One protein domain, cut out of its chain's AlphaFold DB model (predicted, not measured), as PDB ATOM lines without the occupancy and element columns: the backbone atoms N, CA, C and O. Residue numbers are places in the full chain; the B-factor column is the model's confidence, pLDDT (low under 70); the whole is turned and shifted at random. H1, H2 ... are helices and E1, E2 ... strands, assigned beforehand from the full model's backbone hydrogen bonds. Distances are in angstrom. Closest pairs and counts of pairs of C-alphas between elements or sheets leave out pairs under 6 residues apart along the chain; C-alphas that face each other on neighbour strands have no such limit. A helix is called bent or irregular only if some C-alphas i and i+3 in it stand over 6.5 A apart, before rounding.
ATOM      1  N   GLU A   3     149.591  71.813  73.547       64.31
ATOM      2  CA  GLU A   3     150.591  71.436  74.546       64.31
ATOM      3  C   GLU A   3     150.216  72.093  75.878       64.31
ATOM      4  O   GLU A   3     149.645  73.192  75.897       64.31
ATOM      5  N   ALA A   4     150.479  71.403  76.990       68.12
ATOM      6  CA  ALA A   4     150.296  71.973  78.317       68.12
ATOM      7  C   ALA A   4     151.277  73.138  78.495       68.12
ATOM      8  O   ALA A   4     152.483  72.993  78.307       68.12
ATOM      9  N   LEU A   5     150.751  74.312  78.832       85.44
ATOM     10  CA  LEU A   5     151.543  75.527  78.980       85.44
ATOM     11  C   LEU A   5     152.206  75.604  80.358       85.44
ATOM     12  O   LEU A   5     153.314  76.127  80.487       85.44
ATOM     13  N   ALA A   6     151.486  75.167  81.389       85.56
ATOM     14  CA  ALA A   6     151.924  75.203  82.773       85.56
ATOM     15  C   ALA A   6     151.128  74.193  83.606       85.56
ATOM     16  O   ALA A   6     149.943  73.982  83.347       85.56
ATOM     17  N   THR A   7     151.776  73.652  84.631       89.75
ATOM     18  CA  THR A   7     151.196  72.760  85.641       89.75
ATOM     19  C   THR A   7     151.497  73.345  87.022       89.75
ATOM     20  O   THR A   7     152.505  74.038  87.189       89.75
ATOM     21  N   THR A   8     150.620  73.129  87.998       90.38
ATOM     22  CA  THR A   8     150.856  73.506  89.400       90.38
ATOM     23  C   THR A   8     151.968  72.672  90.038       90.38
ATOM     24  O   THR A   8     152.318  71.601  89.548       90.38
ATOM     25  N   GLU A   9     152.540  73.163  91.144       86.81
ATOM     26  CA  GLU A   9     153.634  72.477  91.854       86.81
ATOM     27  C   GLU A   9     153.227  71.106  92.405       86.81
ATOM     28  O   GLU A   9     154.052  70.201  92.458       86.81
ATOM     29  N   ASP A  10     151.959  70.944  92.785       86.00
ATOM     30  CA  ASP A  10     151.390  69.675  93.249       86.00
ATOM     31  C   ASP A  10     150.982  68.732  92.105       86.00
ATOM     32  O   ASP A  10     150.442  67.659  92.360       86.00
ATOM     33  N   GLY A  11     151.196  69.138  90.849       89.50
ATOM     34  CA  GLY A  11     150.916  68.334  89.663       89.50
ATOM     35  C   GLY A  11     149.434  68.149  89.329       89.50
ATOM     36  O   GLY A  11     149.135  67.519  88.322       89.50
ATOM     37  N   ARG A  12     148.498  68.678  90.127       93.56
ATOM     38  CA  ARG A  12     147.063  68.344  90.023       93.56
ATOM     39  C   ARG A  12     146.279  69.177  89.025       93.56
ATOM     40  O   ARG A  12     145.232  68.734  88.565       93.56
ATOM     41  N   LEU A  13     146.748  70.380  88.708       94.44
ATOM     42  CA  LEU A  13     146.103  71.280  87.759       94.44
ATOM     43  C   LEU A  13     147.077  71.664  86.656       94.44
ATOM     44  O   LEU A  13     148.245  71.960  86.915       94.44
ATOM     45  N   ARG A  14     146.580  71.754  85.425       94.88
ATOM     46  CA  ARG A  14     147.340  72.315  84.306       94.88
ATOM     47  C   ARG A  14     146.480  73.207  83.430       94.88
ATOM     48  O   ARG A  14     145.271  73.028  83.328       94.88
ATOM     49  N   ALA A  15     147.130  74.155  82.769       95.31
ATOM     50  CA  ALA A  15     146.528  74.955  81.716       95.31
ATOM     51  C   ALA A  15     147.076  74.507  80.363       95.31
ATOM     52  O   ALA A  15     148.293  74.462  80.154       95.31
ATOM     53  N   ARG A  16     146.180  74.210  79.426       94.44
ATOM     54  CA  ARG A  16     146.498  73.831  78.049       94.44
ATOM     55  C   ARG A  16     145.947  74.880  77.096       94.44
ATOM     56  O   ARG A  16     144.831  75.360  77.268       94.44
ATOM     57  N   LEU A  17     146.740  75.228  76.085       93.69
ATOM     58  CA  LEU A  17     146.279  76.074  74.990       93.69
ATOM     59  C   LEU A  17     145.872  75.206  73.806       93.69
ATOM     60  O   LEU A  17     146.613  74.313  73.381       93.69
ATOM     61  N   VAL A  18     144.694  75.492  73.272       94.12
ATOM     62  CA  VAL A  18     144.146  74.855  72.077       94.12
ATOM     63  C   VAL A  18     143.871  75.949  71.064       94.12
ATOM     64  O   VAL A  18     143.301  76.976  71.410       94.12
ATOM     65  N   ARG A  19     144.319  75.758  69.825       92.56
ATOM     66  CA  ARG A  19     143.999  76.694  68.747       92.56
ATOM     67  C   ARG A  19     142.516  76.568  68.410       92.56
ATOM     68  O   ARG A  19     142.043  75.448  68.226       92.56
ATOM     69  N   ASP A  20     141.823  77.693  68.311       92.12
ATOM     70  CA  ASP A  20     140.440  77.726  67.855       92.12
ATOM     71  C   ASP A  20     140.409  77.808  66.321       92.12
ATOM     72  O   ASP A  20     140.709  78.837  65.718       92.12
ATOM     73  N   GLU A  21     140.095  76.683  65.679       88.12
ATOM     74  CA  GLU A  21     140.025  76.569  64.215       88.12
ATOM     75  C   GLU A  21     138.707  77.108  63.635       88.12
ATOM     76  O   GLU A  21     138.564  77.225  62.415       88.12
ATOM     77  N   HIS A  22     137.738  77.430  64.493       88.25
ATOM     78  CA  HIS A  22     136.401  77.879  64.111       88.25
ATOM     79  C   HIS A  22     136.031  79.224  64.740       88.25
ATOM     80  O   HIS A  22     134.853  79.576  64.775       88.25
ATOM     81  N   ALA A  23     137.037  79.983  65.179       87.38
ATOM     82  CA  ALA A  23     136.862  81.291  65.781       87.38
ATOM     83  C   ALA A  23     136.037  82.227  64.888       87.38
ATOM     84  O   ALA A  23     136.340  82.436  63.703       87.38
ATOM     85  N   GLU A  24     135.017  82.842  65.480       85.94
ATOM     86  CA  GLU A  24     134.254  83.885  64.813       85.94
ATOM     87  C   GLU A  24     135.095  85.155  64.641       85.94
ATOM     88  O   GLU A  24     136.049  85.428  65.377       85.94
ATOM     89  N   GLU A 140     142.603  71.942  83.211       95.81
ATOM     90  CA  GLU A 140     142.429  70.507  83.398       95.81
ATOM     91  C   GLU A 140     142.905  70.096  84.789       95.81
ATOM     92  O   GLU A 140     143.866  70.667  85.317       95.81
ATOM     93  N   GLN A 141     142.245  69.095  85.362       95.50
ATOM     94  CA  GLN A 141     142.564  68.515  86.659       95.50
ATOM     95  C   GLN A 141     142.823  67.013  86.530       95.50
ATOM     96  O   GLN A 141     142.236  66.347  85.677       95.50
ATOM     97  N   THR A 142     143.691  66.487  87.390       94.50
ATOM     98  CA  THR A 142     143.876  65.050  87.600       94.50
ATOM     99  C   THR A 142     143.779  64.710  89.087       94.50
ATOM    100  O   THR A 142     144.203  65.495  89.944       94.50
ATOM    101  N   ASP A 143     143.225  63.538  89.392       92.38
ATOM    102  CA  ASP A 143     143.153  63.004  90.756       92.38
ATOM    103  C   ASP A 143     144.389  62.166  91.129       92.38
ATOM    104  O   ASP A 143     144.662  61.977  92.317       92.38
ATOM    105  N   ASP A 144     145.161  61.712  90.134       91.50
ATOM    106  CA  ASP A 144     146.369  60.901  90.319       91.50
ATOM    107  C   ASP A 144     147.559  61.479  89.527       91.50
ATOM    108  O   ASP A 144     147.917  60.974  88.459       91.50
ATOM    109  N   PRO A 145     148.180  62.566  90.023       90.12
ATOM    110  CA  PRO A 145     149.265  63.244  89.315       90.12
ATOM    111  C   PRO A 145     150.559  62.418  89.217       90.12
ATOM    112  O   PRO A 145     151.421  62.754  88.410       90.12
ATOM    113  N   GLU A 146     150.701  61.359  90.023       90.00
ATOM    114  CA  GLU A 146     151.902  60.511  90.089       90.00
ATOM    115  C   GLU A 146     151.799  59.259  89.196       90.00
ATOM    116  O   GLU A 146     152.730  58.451  89.148       90.00
ATOM    117  N   ALA A 147     150.674  59.071  88.497       89.94
ATOM    118  CA  ALA A 147     150.518  57.999  87.524       89.94
ATOM    119  C   ALA A 147     151.519  58.146  86.360       89.94
ATOM    120  O   ALA A 147     151.898  59.251  85.979       89.94
ATOM    121  N   ASP A 148     151.917  57.022  85.756       86.69
ATOM    122  CA  ASP A 148     152.812  57.010  84.582       86.69
ATOM    123  C   ASP A 148     152.165  57.737  83.381       86.69
ATOM    124  O   ASP A 148     152.821  58.464  82.637       86.69
ATOM    125  N   GLU A 149     150.837  57.618  83.261       86.94
ATOM    126  CA  GLU A 149     149.994  58.383  82.338       86.94
ATOM    127  C   GLU A 149     148.779  58.948  83.100       86.94
ATOM    128  O   GLU A 149     147.739  58.289  83.172       86.94
ATOM    129  N   PRO A 150     148.880  60.149  83.703       88.50
ATOM    130  CA  PRO A 150     147.767  60.741  84.441       88.50
ATOM    131  C   PRO A 150     146.586  61.043  83.516       88.50
ATOM    132  O   PRO A 150     146.754  61.651  82.454       88.50
ATOM    133  N   GLU A 151     145.380  60.664  83.935       92.88
ATOM    134  CA  GLU A 151     144.141  61.040  83.251       92.88
ATOM    135  C   GLU A 151     143.763  62.479  83.619       92.88
ATOM    136  O   GLU A 151     143.768  62.853  84.793       92.88
ATOM    137  N   TRP A 152     143.452  63.296  82.612       94.00
ATOM    138  CA  TRP A 152     143.139  64.716  82.778       94.00
ATOM    139  C   TRP A 152     141.713  65.011  82.329       94.00
ATOM    140  O   TRP A 152     141.351  64.726  81.186       94.00
ATOM    141  N   GLU A 153     140.934  65.648  83.198       94.19
ATOM    142  CA  GLU A 153     139.577  66.111  82.910       94.19
ATOM    143  C   GLU A 153     139.543  67.640  82.812       94.19
ATOM    144  O   GLU A 153     140.146  68.339  83.625       94.19
ATOM    145  N   ALA A 154     138.839  68.176  81.812       93.75
ATOM    146  CA  ALA A 154     138.644  69.616  81.677       93.75
ATOM    147  C   ALA A 154     137.652  70.123  82.734       93.75
ATOM    148  O   ALA A 154     136.494  69.712  82.749       93.75
ATOM    149  N   VAL A 155     138.098  71.049  83.583       94.19
ATOM    150  CA  VAL A 155     137.274  71.667  84.634       94.19
ATOM    151  C   VAL A 155     136.743  73.040  84.234       94.19
ATOM    152  O   VAL A 155     135.706  73.464  84.741       94.19
ATOM    153  N   ASP A 156     137.433  73.734  83.325       94.06
ATOM    154  CA  ASP A 156     136.969  74.996  82.750       94.06
ATOM    155  C   ASP A 156     137.552  75.220  81.351       94.06
ATOM    156  O   ASP A 156     138.599  74.675  80.987       94.06
ATOM    157  N   THR A 157     136.862  76.014  80.540       92.81
ATOM    158  CA  THR A 157     137.274  76.355  79.181       92.81
ATOM    159  C   THR A 157     136.853  77.776  78.846       92.81
ATOM    160  O   THR A 157     135.673  78.113  78.895       92.81
ATOM    161  N   VAL A 158     137.822  78.599  78.447       91.12
ATOM    162  CA  VAL A 158     137.587  79.984  78.030       91.12
ATOM    163  C   VAL A 158     138.157  80.181  76.629       91.12
ATOM    164  O   VAL A 158     139.352  79.981  76.404       91.12
ATOM    165  N   SER A 159     137.292  80.548  75.687       91.12
ATOM    166  CA  SER A 159     137.638  80.830  74.287       91.12
ATOM    167  C   SER A 159     137.681  82.335  74.017       91.12
ATOM    168  O   SER A 159     137.273  83.131  74.859       91.12
ATOM    169  N   GLY A 160     138.154  82.717  72.828       87.31
ATOM    170  CA  GLY A 160     138.169  84.117  72.388       87.31
ATOM    171  C   GLY A 160     139.445  84.878  72.749       87.31
ATOM    172  O   GLY A 160     139.423  86.101  72.838       87.31
ATOM    173  N   PHE A 161     140.571  84.186  72.967       91.38
ATOM    174  CA  PHE A 161     141.857  84.859  73.147       91.38
ATOM    175  C   PHE A 161     142.554  85.052  71.803       91.38
ATOM    176  O   PHE A 161     143.131  84.118  71.243       91.38
ATOM    177  N   TYR A 162     142.522  86.284  71.308       91.88
ATOM    178  CA  TYR A 162     143.241  86.707  70.113       91.88
ATOM    179  C   TYR A 162     144.691  87.057  70.480       91.88
ATOM    180  O   TYR A 162     144.944  87.892  71.348       91.88
ATOM    181  N   GLY A 163     145.656  86.388  69.850       91.12
ATOM    182  CA  GLY A 163     147.082  86.583  70.097       91.12
ATOM    183  C   GLY A 163     147.680  85.566  71.075       91.12
ATOM    184  O   GLY A 163     147.346  85.517  72.262       91.12
ATOM    185  N   GLY A 164     148.657  84.788  70.608       89.94
ATOM    186  CA  GLY A 164     149.334  83.752  71.395       89.94
ATOM    187  C   GLY A 164     150.007  84.253  72.684       89.94
ATOM    188  O   GLY A 164     149.851  83.611  73.728       89.94
ATOM    189  N   PRO A 165     150.751  85.379  72.684       90.94
ATOM    190  CA  PRO A 165     151.334  85.928  73.909       90.94
ATOM    191  C   PRO A 165     150.282  86.293  74.965       90.94
ATOM    192  O   PRO A 165     150.484  85.998  76.146       90.94
ATOM    193  N   TYR A 166     149.157  86.875  74.540       89.56
ATOM    194  CA  TYR A 166     148.054  87.239  75.428       89.56
ATOM    195  C   TYR A 166     147.359  85.993  75.989       89.56
ATOM    196  O   TYR A 166     147.250  85.854  77.208       89.56
ATOM    197  N   ALA A 167     147.026  85.020  75.135       92.25
ATOM    198  CA  ALA A 167     146.451  83.740  75.553       92.25
ATOM    199  C   ALA A 167     147.329  83.007  76.585       92.25
ATOM    200  O   ALA A 167     146.832  82.460  77.568       92.25
ATOM    201  N   ARG A 168     148.659  83.039  76.417       93.00
ATOM    202  CA  ARG A 168     149.607  82.461  77.389       93.00
ATOM    203  C   ARG A 168     149.602  83.187  78.731       93.00
ATOM    204  O   ARG A 168     149.774  82.540  79.765       93.00
ATOM    205  N   ALA A 169     149.460  84.511  78.735       92.06
ATOM    206  CA  ALA A 169     149.354  85.281  79.970       92.06
ATOM    207  C   ALA A 169     148.049  84.941  80.710       92.06
ATOM    208  O   ALA A 169     148.099  84.591  81.890       92.06
ATOM    209  N   GLN A 170     146.927  84.925  79.987       92.69
ATOM    210  CA  GLN A 170     145.604  84.592  80.517       92.69
ATOM    211  C   GLN A 170     145.529  83.154  81.045       92.69
ATOM    212  O   GLN A 170     145.043  82.923  82.148       92.69
ATOM    213  N   ALA A 171     146.124  82.186  80.342       92.62
ATOM    214  CA  ALA A 171     146.225  80.805  80.814       92.62
ATOM    215  C   ALA A 171     146.946  80.682  82.167       92.62
ATOM    216  O   ALA A 171     146.529  79.913  83.034       92.62
ATOM    217  N   ARG A 172     148.027  81.446  82.372       92.25
ATOM    218  CA  ARG A 172     148.763  81.451  83.647       92.25
ATOM    219  C   ARG A 172     147.959  82.100  84.766       92.25
ATOM    220  O   ARG A 172     148.044  81.648  85.904       92.25
ATOM    221  N   GLU A 173     147.223  83.163  84.466       92.44
ATOM    222  CA  GLU A 173     146.359  83.836  85.436       92.44
ATOM    223  C   GLU A 173     145.188  82.943  85.858       92.44
ATOM    224  O   GLU A 173     144.983  82.732  87.055       92.44
ATOM    225  N   ALA A 174     144.514  82.317  84.890       91.44
ATOM    226  CA  ALA A 174     143.469  81.333  85.135       91.44
ATOM    227  C   ALA A 174     143.987  80.169  85.996       91.44
ATOM    228  O   ALA A 174     143.378  79.833  87.010       91.44
ATOM    229  N   LEU A 175     145.161  79.609  85.673       92.94
ATOM    230  CA  LEU A 175     145.753  78.533  86.471       92.94
ATOM    231  C   LEU A 175     145.997  78.950  87.929       92.94
ATOM    232  O   LEU A 175     145.695  78.186  88.844       92.94
ATOM    233  N   ARG A 176     146.505  80.169  88.170       92.12
ATOM    234  CA  ARG A 176     146.702  80.694  89.535       92.12
ATOM    235  C   ARG A 176     145.384  80.839  90.287       92.12
ATOM    236  O   ARG A 176     145.323  80.495  91.465       92.12
ATOM    237  N   PHE A 177     144.350  81.342  89.616       90.62
ATOM    238  CA  PHE A 177     143.017  81.476  90.194       90.62
ATOM    239  C   PHE A 177     142.465  80.114  90.641       90.62
ATOM    240  O   PHE A 177     142.037  79.966  91.789       90.62
ATOM    241  N   TYR A 178     142.545  79.102  89.774       89.62
ATOM    242  CA  TYR A 178     142.072  77.753  90.083       89.62
ATOM    243  C   TYR A 178     142.898  77.072  91.179       89.62
ATOM    244  O   TYR A 178     142.321  76.499  92.102       89.62
ATOM    245  N   ALA A 179     144.225  77.213  91.157       88.69
ATOM    246  CA  ALA A 179     145.091  76.692  92.216       88.69
ATOM    247  C   ALA A 179     144.740  77.281  93.596       88.69
ATOM    248  O   ALA A 179     144.627  76.552  94.583       88.69
ATOM    249  N   ALA A 180     144.498  78.596  93.668       87.94
ATOM    250  CA  ALA A 180     144.092  79.261  94.905       87.94
ATOM    251  C   ALA A 180     142.708  78.800  95.398       87.94
ATOM    252  O   ALA A 180     142.503  78.621  96.601       87.94
ATOM    253  N   ARG A 181     141.761  78.570  94.480       83.44
ATOM    254  CA  ARG A 181     140.421  78.067  94.810       83.44
ATOM    255  C   ARG A 181     140.470  76.659  95.408       83.44
ATOM    256  O   ARG A 181     139.830  76.407  96.430       83.44
ATOM    257  N   SER A 182     141.248  75.759  94.815       71.50
ATOM    258  CA  SER A 182     141.389  74.379  95.298       71.50
ATOM    259  C   SER A 182     142.010  74.316  96.700       71.50
ATOM    260  O   SER A 182     141.542  73.557  97.553       71.50
ATOM    261  N   ALA A 183     142.981  75.187  96.999       64.25
ATOM    262  CA  ALA A 183     143.572  75.296  98.335       64.25
ATOM    263  C   ALA A 183     142.566  75.767  99.409       64.25
ATOM    264  O   ALA A 183     142.614  75.304 100.546       64.25
ATOM    265  N   GLY A 184     141.626  76.650  99.053       57.72
ATOM    266  CA  GLY A 184     140.614  77.187  99.973       57.72
ATOM    267  C   GLY A 184     139.423  76.265 100.261       57.72
ATOM    268  O   GLY A 184     138.657  76.546 101.176       57.72
ATOM    269  N   THR A 185     139.256  75.176  99.505       53.72
ATOM    270  CA  THR A 185     138.121  74.239  99.658       53.72
ATOM    271  C   THR A 185     138.490  73.010 100.505       53.72
ATOM    272  O   THR A 185     137.654  72.150 100.759       53.72
ATOM    273  N   SER A 186     139.746  72.927 100.958       47.31
ATOM    274  CA  SER A 186     140.313  71.781 101.685       47.31
ATOM    275  C   SER A 186     140.316  71.957 103.218       47.31
ATOM    276  O   SER A 186     141.167  71.379 103.894       47.31
TER     277      SER A 186
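What this domain is: This is residues 3 to 24 and 140 to 186 of the 187 residues of an uncharacterized protein of Streptomyces glauciniger (UniProt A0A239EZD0). One long helix, H1, lies over a small two-stranded hairpin, E1 and E2, while a long bent strand, E3, runs near E2 and leads through a tight turn into the helix. The short stretch of residues 140 to 141 lies between E2 and E3 and pairs with both, tying E3 loosely to the hairpin. The printed part has 69 residues with three named strands and one named helix, in the order E1, E2, E3, H1; the sheet is E1 - E2, antiparallel, and the class is mixed, helices and strands. The whole is only just compact, close to loose, with a radius of gyration of the C-alphas of 12.8 A, and its C-alphas span 37 by 27 by 17 A.

How they stand to each other: E1, residues 3 to 7, and E2, residues 13 to 19, are antiparallel neighbours at 154 degrees and form a hairpin with a tight link. N 5 and O 15 are 2.8 A apart and N 15 and O 6 are 2.9 A apart, both within hydrogen-bond range. Residues 13 to 14 of E2 pair antiparallel with residues 140 to 141. These pair antiparallel in turn with residues 153 to 154 of E3, residues 153 to 162, which pairs with no named strand. E2 and E3 are near each other, with 15 pairs of C-alphas within 10 A; E1 and E3 are apart. E3 bends by 60 degrees at residue 156. A tight link of one residue joins E3 to H1, residues 164 to 184; their closest C-alphas, those of Phe 161 and Ala 167, are 5.3 A apart. H1 has 12 pairs of C-alphas within 8 A of E2, the closest being Ala 15 and Ala 171 at 5.9 A. With E1 it has 5 such pairs, the closest being the C-alphas of Ala 6 and Arg 172 at 7.1 A. In H1 every O i to N i+4 pair is within hydrogen-bond range.

Where its parts are: E1 begins at C-alpha 3, (150.591, 71.436, 74.546), and is 11.2 A long. E2 measures 19.9 A from C-alpha 13 to C-alpha 19. E3, the longest strand by residues, runs 24.5 A from C-alpha 153 at (139.577, 66.111, 82.910). H1 is 30.6 A long and ends at C-alpha 184, (140.614, 77.187, 99.973).

The domain as a whole: The two C-alphas farthest apart are those of Glu 24 and Ser 186, at 39.3 A. Residues 25 to 139 are not printed, and C-alphas 24 and 140 are 24.3 A apart across this cut, which falls in the link from E2 to E3. Residues 140 to 152 hold no named element. Mean pLDDT of the printed part is 88.0; residues 3 to 4 and 183 to 186 are under 70.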